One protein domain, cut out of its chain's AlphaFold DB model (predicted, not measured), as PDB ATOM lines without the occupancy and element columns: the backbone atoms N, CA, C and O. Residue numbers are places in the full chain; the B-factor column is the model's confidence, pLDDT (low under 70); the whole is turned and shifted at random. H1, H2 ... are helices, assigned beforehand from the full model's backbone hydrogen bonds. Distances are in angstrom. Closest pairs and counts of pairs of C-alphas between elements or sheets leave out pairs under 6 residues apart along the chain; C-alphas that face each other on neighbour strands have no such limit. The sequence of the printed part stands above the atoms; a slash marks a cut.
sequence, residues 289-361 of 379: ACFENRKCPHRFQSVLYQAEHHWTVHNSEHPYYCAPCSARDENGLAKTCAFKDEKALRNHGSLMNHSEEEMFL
ATOM      1  N   ALA A 289      33.572 -11.750 -36.960       86.31
ATOM      2  CA  ALA A 289      32.653 -11.675 -38.096       86.31
ATOM      3  C   ALA A 289      31.215 -11.969 -37.661       86.31
ATOM      4  O   ALA A 289      30.999 -12.575 -36.617       86.31
ATOM      5  N   CYS A 290      30.224 -11.594 -38.467       87.06
ATOM      6  CA  CYS A 290      28.870 -12.109 -38.272       87.06
ATOM      7  C   CYS A 290      28.864 -13.642 -38.417       87.06
ATOM      8  O   CYS A 290      29.309 -14.182 -39.435       87.06
ATOM      9  N   PHE A 291      28.375 -14.337 -37.389       85.62
ATOM     10  CA  PHE A 291      28.295 -15.800 -37.382       85.62
ATOM     11  C   PHE A 291      26.931 -16.323 -37.827       85.62
ATOM     12  O   PHE A 291      26.851 -17.448 -38.318       85.62
ATOM     13  N   GLU A 292      25.897 -15.487 -37.755       83.81
ATOM     14  CA  GLU A 292      24.542 -15.832 -38.184       83.81
ATOM     15  C   GLU A 292      24.443 -15.973 -39.715       83.81
ATOM     16  O   GLU A 292      23.759 -16.849 -40.241       83.81
ATOM     17  N   ASN A 293      25.170 -15.135 -40.465       82.19
ATOM     18  CA  ASN A 293      25.150 -15.155 -41.924       82.19
ATOM     19  C   ASN A 293      26.536 -14.900 -42.524       82.19
ATOM     20  O   ASN A 293      27.067 -13.794 -42.465       82.19
ATOM     21  N   ARG A 294      27.077 -15.903 -43.230       77.56
ATOM     22  CA  ARG A 294      28.385 -15.817 -43.912       77.56
ATOM     23  C   ARG A 294      28.464 -14.744 -45.004       77.56
ATOM     24  O   ARG A 294      29.565 -14.386 -45.408       77.56
ATOM     25  N   LYS A 295      27.326 -14.266 -45.516       81.19
ATOM     26  CA  LYS A 295      27.258 -13.168 -46.494       81.19
ATOM     27  C   LYS A 295      27.115 -11.793 -45.836       81.19
ATOM     28  O   LYS A 295      27.148 -10.794 -46.547       81.19
ATOM     29  N   CYS A 296      26.937 -11.725 -44.516       83.88
ATOM     30  CA  CYS A 296      26.881 -10.455 -43.810       83.88
ATOM     31  C   CYS A 296      28.286  -9.822 -43.785       83.88
ATOM     32  O   CYS A 296      29.236 -10.466 -43.333       83.88
ATOM     33  N   PRO A 297      28.453  -8.580 -44.275       82.31
ATOM     34  CA  PRO A 297      29.762  -7.934 -44.362       82.31
ATOM     35  C   PRO A 297      30.242  -7.360 -43.019       82.31
ATOM     36  O   PRO A 297      31.363  -6.857 -42.940       82.31
ATOM     37  N   HIS A 298      29.403  -7.384 -41.978       83.19
ATOM     38  CA  HIS A 298      29.696  -6.735 -40.706       83.19
ATOM     39  C   HIS A 298      30.686  -7.531 -39.849       83.19
ATOM     40  O   HIS A 298      30.643  -8.763 -39.763       83.19
ATOM     41  N   ARG A 299      31.577  -6.777 -39.199       87.62
ATOM     42  CA  ARG A 299      32.518  -7.253 -38.187       87.62
ATOM     43  C   ARG A 299      32.431  -6.384 -36.934       87.62
ATOM     44  O   ARG A 299      32.063  -5.214 -37.026       87.62
ATOM     45  N   PHE A 300      32.787  -6.950 -35.786       86.25
ATOM     46  CA  PHE A 300      32.516  -6.380 -34.467       86.25
ATOM     47  C   PHE A 300      33.762  -6.383 -33.589       86.25
ATOM     48  O   PHE A 300      34.631  -7.247 -33.721       86.25
ATOM     49  N   GLN A 301      33.825  -5.392 -32.701       84.25
ATOM     50  CA  GLN A 301      34.933  -5.205 -31.761       84.25
ATOM     51  C   GLN A 301      34.828  -6.145 -30.557       84.25
ATOM     52  O   GLN A 301      35.842  -6.594 -30.042       84.25
ATOM     53  N   SER A 302      33.603  -6.452 -30.128       85.88
ATOM     54  CA  SER A 302      33.327  -7.303 -28.973       85.88
ATOM     55  C   SER A 302      32.107  -8.183 -29.218       85.88
ATOM     56  O   SER A 302      31.294  -7.916 -30.114       85.88
ATOM     57  N   VAL A 303      31.966  -9.220 -28.391       87.69
ATOM     58  CA  VAL A 303      30.814 -10.134 -28.444       87.69
ATOM     59  C   VAL A 303      29.504  -9.404 -28.147       87.69
ATOM     60  O   VAL A 303      28.469  -9.781 -28.684       87.69
ATOM     61  N   LEU A 304      29.534  -8.323 -27.365       87.94
ATOM     62  CA  LEU A 304      28.338  -7.534 -27.054       87.94
ATOM     63  C   LEU A 304      27.787  -6.822 -28.296       87.94
ATOM     64  O   LEU A 304      26.613  -6.981 -28.618       87.94
ATOM     65  N   TYR A 305      28.641  -6.113 -29.042       88.69
ATOM     66  CA  TYR A 305      28.230  -5.455 -30.290       88.69
ATOM     67  C   TYR A 305      27.813  -6.463 -31.366       88.69
ATOM     68  O   TYR A 305      26.910  -6.206 -32.161       88.69
ATOM     69  N   GLN A 306      28.473  -7.622 -31.394       91.00
ATOM     70  CA  GLN A 306      28.094  -8.720 -32.274       91.00
ATOM     71  C   GLN A 306      26.698  -9.257 -31.921       91.00
ATOM     72  O   GLN A 306      25.863  -9.413 -32.811       91.00
ATOM     73  N   ALA A 307      26.435  -9.512 -30.637       89.88
ATOM     74  CA  ALA A 307      25.159 -10.025 -30.155       89.88
ATOM     75  C   ALA A 307      24.015  -9.029 -30.395       89.88
ATOM     76  O   ALA A 307      22.945  -9.429 -30.849       89.88
ATOM     77  N   GLU A 308      24.255  -7.734 -30.177       90.94
ATOM     78  CA  GLU A 308      23.298  -6.678 -30.510       90.94
ATOM     79  C   GLU A 308      22.918  -6.734 -31.995       90.94
ATOM     80  O   GLU A 308      21.738  -6.804 -32.325       90.94
ATOM     81  N   HIS A 309      23.900  -6.816 -32.899       91.44
ATOM     82  CA  HIS A 309      23.630  -6.949 -34.330       91.44
ATOM     83  C   HIS A 309      22.862  -8.232 -34.674       91.44
ATOM     84  O   HIS A 309      21.918  -8.196 -35.466       91.44
ATOM     85  N   HIS A 310      23.250  -9.370 -34.096       92.56
ATOM     86  CA  HIS A 310      22.562 -10.642 -34.316       92.56
ATOM     87  C   HIS A 310      21.099 -10.579 -33.866       92.56
ATOM     88  O   HIS A 310      20.223 -11.089 -34.566       92.56
ATOM     89  N   TRP A 311      20.817  -9.902 -32.753       90.12
ATOM     90  CA  TRP A 311      19.452  -9.644 -32.316       90.12
ATOM     91  C   TRP A 311      18.741  -8.713 -33.297       90.12
ATOM     92  O   TRP A 311      17.727  -9.092 -33.873       90.12
ATOM     93  N   THR A 312      19.236  -7.495 -33.513       91.94
ATOM     94  CA  THR A 312      18.455  -6.442 -34.183       91.94
ATOM     95  C   THR A 312      18.337  -6.625 -35.694       91.94
ATOM     96  O   THR A 312      17.385  -6.130 -36.292       91.94
ATOM     97  N   VAL A 313      19.318  -7.272 -36.332       92.25
ATOM     98  CA  VAL A 313      19.381  -7.421 -37.799       92.25
ATOM     99  C   VAL A 313      18.985  -8.821 -38.248       92.25
ATOM    100  O   VAL A 313      18.386  -8.977 -39.314       92.25
ATOM    101  N   HIS A 314      19.318  -9.844 -37.462       89.19
ATOM    102  CA  HIS A 314      19.053 -11.236 -37.821       89.19
ATOM    103  C   HIS A 314      17.970 -11.905 -36.966       89.19
ATOM    104  O   HIS A 314      17.594 -13.031 -37.280       89.19
ATOM    105  N   ASN A 315      17.434 -11.226 -35.944       90.25
ATOM    106  CA  ASN A 315      16.453 -11.773 -35.002       90.25
ATOM    107  C   ASN A 315      16.906 -13.107 -34.377       90.25
ATOM    108  O   ASN A 315      16.103 -14.021 -34.206       90.25
ATOM    109  N   SER A 316      18.199 -13.227 -34.061       88.12
ATOM    110  CA  SER A 316      18.764 -14.447 -33.479       88.12
ATOM    111  C   SER A 316      18.230 -14.681 -32.060       88.12
ATOM    112  O   SER A 316      18.325 -13.805 -31.202       88.12
ATOM    113  N   GLU A 317      17.702 -15.881 -31.794       87.81
ATOM    114  CA  GLU A 317      17.268 -16.306 -30.451       87.81
ATOM    115  C   GLU A 317      18.461 -16.590 -29.516       87.81
ATOM    116  O   GLU A 317      18.317 -16.632 -28.288       87.81
ATOM    117  N   HIS A 318      19.653 -16.786 -30.088       90.31
ATOM    118  CA  HIS A 318      20.893 -17.099 -29.377       90.31
ATOM    119  C   HIS A 318      22.043 -16.202 -29.862       90.31
ATOM    120  O   HIS A 318      22.985 -16.684 -30.492       90.31
ATOM    121  N   PRO A 319      21.991 -14.889 -29.578       89.94
ATOM    122  CA  PRO A 319      22.870 -13.919 -30.223       89.94
ATOM    123  C   PRO A 319      24.326 -13.960 -29.729       89.94
ATOM    124  O   PRO A 319      25.211 -13.425 -30.404       89.94
ATOM    125  N   TYR A 320      24.599 -14.586 -28.579       89.81
ATOM    126  CA  TYR A 320      25.920 -14.594 -27.949       89.81
ATOM    127  C   TYR A 320      26.751 -15.793 -28.391       89.81
ATOM    128  O   TYR A 320      26.342 -16.934 -28.195       89.81
ATOM    129  N   TYR A 321      27.957 -15.548 -28.897       88.62
ATOM    130  CA  TYR A 321      28.882 -16.599 -29.319       88.62
ATOM    131  C   TYR A 321      30.157 -16.581 -28.480       88.62
ATOM    132  O   TYR A 321      30.721 -15.527 -28.203       88.62
ATOM    133  N   CYS A 322      30.639 -17.767 -28.111       87.25
ATOM    134  CA  CYS A 322      31.932 -17.916 -27.445       87.25
ATOM    135  C   CYS A 322      33.064 -17.713 -28.463       87.25
ATOM    136  O   CYS A 322      33.222 -18.538 -29.370       87.25
ATOM    137  N   ALA A 323      33.842 -16.631 -28.333       84.12
ATOM    138  CA  ALA A 323      34.911 -16.301 -29.278       84.12
ATOM    139  C   ALA A 323      35.996 -17.401 -29.385       84.12
ATOM    140  O   ALA A 323      36.287 -17.799 -30.516       84.12
ATOM    141  N   PRO A 324      36.508 -17.993 -28.280       84.31
ATOM    142  CA  PRO A 324      37.461 -19.106 -28.344       84.31
ATOM    143  C   PRO A 324      36.913 -20.352 -29.050       84.31
ATOM    144  O   PRO A 324      37.600 -20.942 -29.875       84.31
ATOM    145  N   CYS A 325      35.656 -20.737 -28.793       82.81
ATOM    146  CA  CYS A 325      35.038 -21.888 -29.473       82.81
ATOM    147  C   CYS A 325      34.762 -21.641 -30.958       82.81
ATOM    148  O   CYS A 325      34.757 -22.576 -31.759       82.81
ATOM    149  N   SER A 326      34.477 -20.387 -31.307       76.31
ATOM    150  CA  SER A 326      34.122 -19.990 -32.670       76.31
ATOM    151  C   SER A 326      35.356 -19.738 -33.542       76.31
ATOM    152  O   SER A 326      35.227 -19.609 -34.763       76.31
ATOM    153  N   ALA A 327      36.549 -19.691 -32.939       68.81
ATOM    154  CA  ALA A 327      37.808 -19.749 -33.662       68.81
ATOM    155  C   ALA A 327      37.934 -21.108 -34.371       68.81
ATOM    156  O   ALA A 327      37.508 -22.145 -33.868       68.81
ATOM    157  N   ARG A 328      38.481 -21.100 -35.588       60.84
ATOM    158  CA  ARG A 328      38.711 -22.338 -36.342       60.84
ATOM    159  C   ARG A 328      39.891 -23.078 -35.722       60.84
ATOM    160  O   ARG A 328      40.934 -22.463 -35.517       60.84
ATOM    161  N   ASP A 329      39.721 -24.369 -35.464       55.00
ATOM    162  CA  ASP A 329      40.829 -25.238 -35.074       55.00
ATOM    163  C   ASP A 329      41.788 -25.504 -36.254       55.00
ATOM    164  O   ASP A 329      41.554 -25.076 -37.390       55.00
ATOM    165  N   GLU A 330      42.874 -26.233 -35.989       46.81
ATOM    166  CA  GLU A 330      43.915 -26.616 -36.959       46.81
ATOM    167  C   GLU A 330      43.364 -27.404 -38.170       46.81
ATOM    168  O   GLU A 330      44.012 -27.481 -39.213       46.81
ATOM    169  N   ASN A 331      42.135 -27.928 -38.064       48.12
ATOM    170  CA  ASN A 331      41.416 -28.663 -39.107       48.12
ATOM    171  C   ASN A 331      40.323 -27.822 -39.802       48.12
ATOM    172  O   ASN A 331      39.588 -28.327 -40.655       48.12
ATOM    173  N   GLY A 332      40.201 -26.533 -39.469       51.22
ATOM    174  CA  GLY A 332      39.276 -25.592 -40.100       51.22
ATOM    175  C   GLY A 332      37.814 -25.712 -39.654       51.22
ATOM    176  O   GLY A 332      36.954 -25.061 -40.262       51.22
ATOM    177  N   LEU A 333      37.514 -26.503 -38.618       48.62
ATOM    178  CA  LEU A 333      36.164 -26.704 -38.097       48.62
ATOM    179  C   LEU A 333      35.913 -25.744 -36.926       48.62
ATOM    180  O   LEU A 333      36.526 -25.842 -35.870       48.62
ATOM    181  N   ALA A 334      34.989 -24.796 -37.107       58.38
ATOM    182  CA  ALA A 334      34.506 -23.946 -36.019       58.38
ATOM    183  C   ALA A 334      33.319 -24.631 -35.326       58.38
ATOM    184  O   ALA A 334      32.327 -24.960 -35.987       58.38
ATOM    185  N   LYS A 335      33.383 -24.816 -34.002       62.16
ATOM    186  CA  LYS A 335      32.215 -25.208 -33.200       62.16
ATOM    187  C   LYS A 335      31.477 -23.940 -32.787       62.16
ATOM    188  O   LYS A 335      31.856 -23.258 -31.843       62.16
ATOM    189  N   THR A 336      30.405 -23.616 -33.501       63.88
ATOM    190  CA  THR A 336      29.557 -22.468 -33.165       63.88
ATOM    191  C   THR A 336      28.734 -22.780 -31.915       63.88
ATOM    192  O   THR A 336      27.684 -23.415 -31.994       63.88
ATOM    193  N   CYS A 337      29.230 -22.360 -30.753       77.81
ATOM    194  CA  CYS A 337      28.499 -22.400 -29.490       77.81
ATOM    195  C   CYS A 337      27.767 -21.066 -29.295       77.81
ATOM    196  O   CYS A 337      28.414 -20.049 -29.032       77.81
ATOM    197  N   ALA A 338      26.441 -21.092 -29.456       85.25
ATOM    198  CA  ALA A 338      25.556 -19.935 -29.348       85.25
ATOM    199  C   ALA A 338      24.728 -19.991 -28.053       85.25
ATOM    200  O   ALA A 338      24.309 -21.068 -27.622       85.25
ATOM    201  N   PHE A 339      24.485 -18.835 -27.439       90.50
ATOM    202  CA  PHE A 339      23.838 -18.703 -26.137       90.50
ATOM    203  C   PHE A 339      22.782 -17.597 -26.155       90.50
ATOM    204  O   PHE A 339      22.920 -16.582 -26.835       90.50
ATOM    205  N   LYS A 340      21.724 -17.794 -25.364       89.38
ATOM    206  CA  LYS A 340      20.599 -16.855 -25.247       89.38
ATOM    207  C   LYS A 340      20.947 -15.545 -24.531       89.38
ATOM    208  O   LYS A 340      20.340 -14.523 -24.812       89.38
ATOM    209  N   ASP A 341      21.879 -15.586 -23.581       89.38
ATOM    210  CA  ASP A 341      22.243 -14.454 -22.731       89.38
ATOM    211  C   ASP A 341      23.710 -14.545 -22.276       89.38
ATOM    212  O   ASP A 341      24.349 -15.602 -22.352       89.38
ATOM    213  N   GLU A 342      24.249 -13.428 -21.782       90.69
ATOM    214  CA  GLU A 342      25.629 -13.341 -21.282       90.69
ATOM    215  C   GLU A 342      25.907 -14.317 -20.138       90.69
ATOM    216  O   GLU A 342      27.016 -14.834 -20.009       90.69
ATOM    217  N   LYS A 343      24.903 -14.589 -19.297       90.25
ATOM    218  CA  LYS A 343      25.040 -15.484 -18.146       90.25
ATOM    219  C   LYS A 343      25.279 -16.923 -18.603       90.25
ATOM    220  O   LYS A 343      26.131 -17.610 -18.045       90.25
ATOM    221  N   ALA A 344      24.561 -17.375 -19.626       90.62
ATOM    222  CA  ALA A 344      24.749 -18.683 -20.234       90.62
ATOM    223  C   ALA A 344      26.131 -18.806 -20.892       90.62
ATOM    224  O   ALA A 344      26.787 -19.834 -20.719       90.62
ATOM    225  N   LEU A 345      26.607 -17.748 -21.561       89.75
ATOM    226  CA  LEU A 345      27.963 -17.706 -22.115       89.75
ATOM    227  C   LEU A 345      29.036 -17.786 -21.012       89.75
ATOM    228  O   LEU A 345      29.957 -18.594 -21.109       89.75
ATOM    229  N   ARG A 346      28.891 -17.025 -19.920       90.19
ATOM    230  CA  ARG A 346      29.814 -17.057 -18.768       90.19
ATOM    231  C   ARG A 346      29.885 -18.440 -18.123       90.19
ATOM    232  O   ARG A 346      30.977 -18.942 -17.876       90.19
ATOM    233  N   ASN A 347      28.733 -19.081 -17.924       90.00
ATOM    234  CA  ASN A 347      28.667 -20.444 -17.393       90.00
ATOM    235  C   ASN A 347      29.389 -21.446 -18.304       90.00
ATOM    236  O   ASN A 347      30.101 -22.321 -17.816       90.00
ATOM    237  N   HIS A 348      29.230 -21.317 -19.625       88.81
ATOM    238  CA  HIS A 348      29.975 -22.129 -20.585       88.81
ATOM    239  C   HIS A 348      31.486 -21.895 -20.478       88.81
ATOM    240  O   HIS A 348      32.243 -22.863 -20.446       88.81
ATOM    241  N   GLY A 349      31.920 -20.641 -20.354       87.12
ATOM    242  CA  GLY A 349      33.317 -20.294 -20.106       87.12
ATOM    243  C   GLY A 349      33.919 -20.988 -18.904       87.12
ATOM    244  O   GLY A 349      34.973 -21.605 -19.016       87.12
ATOM    245  N   SER A 350      33.213 -20.956 -17.771       88.31
ATOM    246  CA  SER A 350      33.645 -21.636 -16.547       88.31
ATOM    247  C   SER A 350      33.763 -23.153 -16.725       88.31
ATOM    248  O   SER A 350      34.661 -23.760 -16.152       88.31
ATOM    249  N   LEU A 351      32.888 -23.771 -17.527       88.50
ATOM    250  CA  LEU A 351      32.939 -25.210 -17.818       88.50
ATOM    251  C   LEU A 351      34.086 -25.586 -18.764       88.50
ATOM    252  O   LEU A 351      34.677 -26.650 -18.611       88.50
ATOM    253  N   MET A 352      34.387 -24.726 -19.738       84.81
ATOM    254  CA  MET A 352      35.432 -24.947 -20.745       84.81
ATOM    255  C   MET A 352      36.795 -24.370 -20.344       84.81
ATOM    256  O   MET A 352      37.755 -24.497 -21.098       84.81
ATOM    257  N   ASN A 353      36.884 -23.754 -19.162       86.31
ATOM    258  CA  ASN A 353      38.070 -23.071 -18.655       86.31
ATOM    259  C   ASN A 353      38.569 -21.937 -19.578       86.31
ATOM    260  O   ASN A 353      39.773 -21.741 -19.731       86.31
ATOM    261  N   HIS A 354      37.643 -21.199 -20.200       87.75
ATOM    262  CA  HIS A 354      37.957 -19.973 -20.939       87.75
ATOM    263  C   HIS A 354      37.932 -18.770 -20.003       87.75
ATOM    264  O   HIS A 354      37.023 -18.647 -19.174       87.75
ATOM    265  N   SER A 355      38.883 -17.852 -20.168       86.69
ATOM    266  CA  SER A 355      38.834 -16.590 -19.434       86.69
ATOM    267  C   SER A 355      37.716 -15.686 -19.962       86.69
ATOM    268  O   SER A 355      37.285 -15.774 -21.115       86.69
ATOM    269  N   GLU A 356      37.220 -14.798 -19.105       82.62
ATOM    270  CA  GLU A 356      36.179 -13.844 -19.483       82.62
ATOM    271  C   GLU A 356      36.660 -12.850 -20.550       82.62
ATOM    272  O   GLU A 356      35.927 -12.555 -21.496       82.62
ATOM    273  N   GLU A 357      37.907 -12.396 -20.435       82.31
ATOM    274  CA  GLU A 357      38.547 -11.495 -21.393       82.31
ATOM    275  C   GLU A 357      38.601 -12.115 -22.792       82.31
ATOM    276  O   GLU A 357      38.219 -11.468 -23.766       82.31
ATOM    277  N   GLU A 358      38.982 -13.391 -22.898       82.19
ATOM    278  CA  GLU A 358      39.018 -14.119 -24.169       82.19
ATOM    279  C   GLU A 358      37.616 -14.391 -24.722       82.19
ATOM    280  O   GLU A 358      37.402 -14.315 -25.932       82.19
ATOM    281  N   MET A 359      36.645 -14.703 -23.857       84.31
ATOM    282  CA  MET A 359      35.274 -14.987 -24.282       84.31
ATOM    283  C   MET A 359      34.571 -13.776 -24.872       84.31
ATOM    284  O   MET A 359      33.857 -13.927 -25.860       84.31
ATOM    285  N   PHE A 360      34.734 -12.610 -24.252       82.94
ATOM    286  CA  PHE A 360      34.005 -11.398 -24.615       82.94
ATOM    287  C   PHE A 360      34.836 -10.419 -25.453       82.94
ATOM    288  O   PHE A 360      34.266  -9.486 -26.029       82.94
ATOM    289  N   LEU A 361      36.153 -10.648 -25.557       77.69
ATOM    290  CA  LEU A 361      37.132  -9.734 -26.147       77.69
ATOM    291  C   LEU A 361      37.060  -8.342 -25.505       77.69
ATOM    292  O   LEU A 361      36.994  -7.316 -26.184       77.69
TER     293      LEU A 361
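This is residues 289 to 361 of the 379 residues of the protein "Zinc finger Y-chromosomal 2-like" of Paramuricea clavata (UniProt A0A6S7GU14). Two longer helices, H1 and H3, stand apart in a loop-rich body, with two short helices, H2 and H4, packed on each other; from H2 a long loop, residues 327 to 341, reaches away and folds back to H3. The 73 printed residues are all helix by class, though just 32 are in the named H1, H2, H3 and H4, in that order, with no named strand. The whole is compact, radius of gyration of the C-alphas 11.7 A, spanning 31 by 30 by 20 A.

H1, residues 303 to 314, only just touches H4, residues 356 to 360, with 3 pairs of C-alphas within 8 A and with residues 303 to 304 alone; the closest C-alphas, of Val 303 and Phe 360, are 5.1 A apart. H2, residues 323 to 326, touches H4, closest at the C-alphas of Ala 323 and Met 359, 5.2 A. H3, residues 342 to 352, touches H4 only at the corner, and only just, with 3 pairs within 8 A; the C-alphas of Gly 349 and Met 359 are closest, 7.0 A. H1 and H3 are apart. Residues 320 to 321 pair antiparallel with 338 to 339. In H1, H3 and H4 every O i to N i+4 pair is within hydrogen-bond range; H2 is too short for one.

H1 is 15.1 A long from C-alpha 303 at (30.814, -10.134, -28.444), and H3 is 15.2 A long; H4 ends at C-alpha 360, (34.005, -11.398, -24.615).

The C-alphas of Thr 312 and Glu 330 are the two farthest apart, 32.6 A. The printed part has no cut; the link H2 to H3 is long, and its residues 327 to 336 are under pLDDT 70.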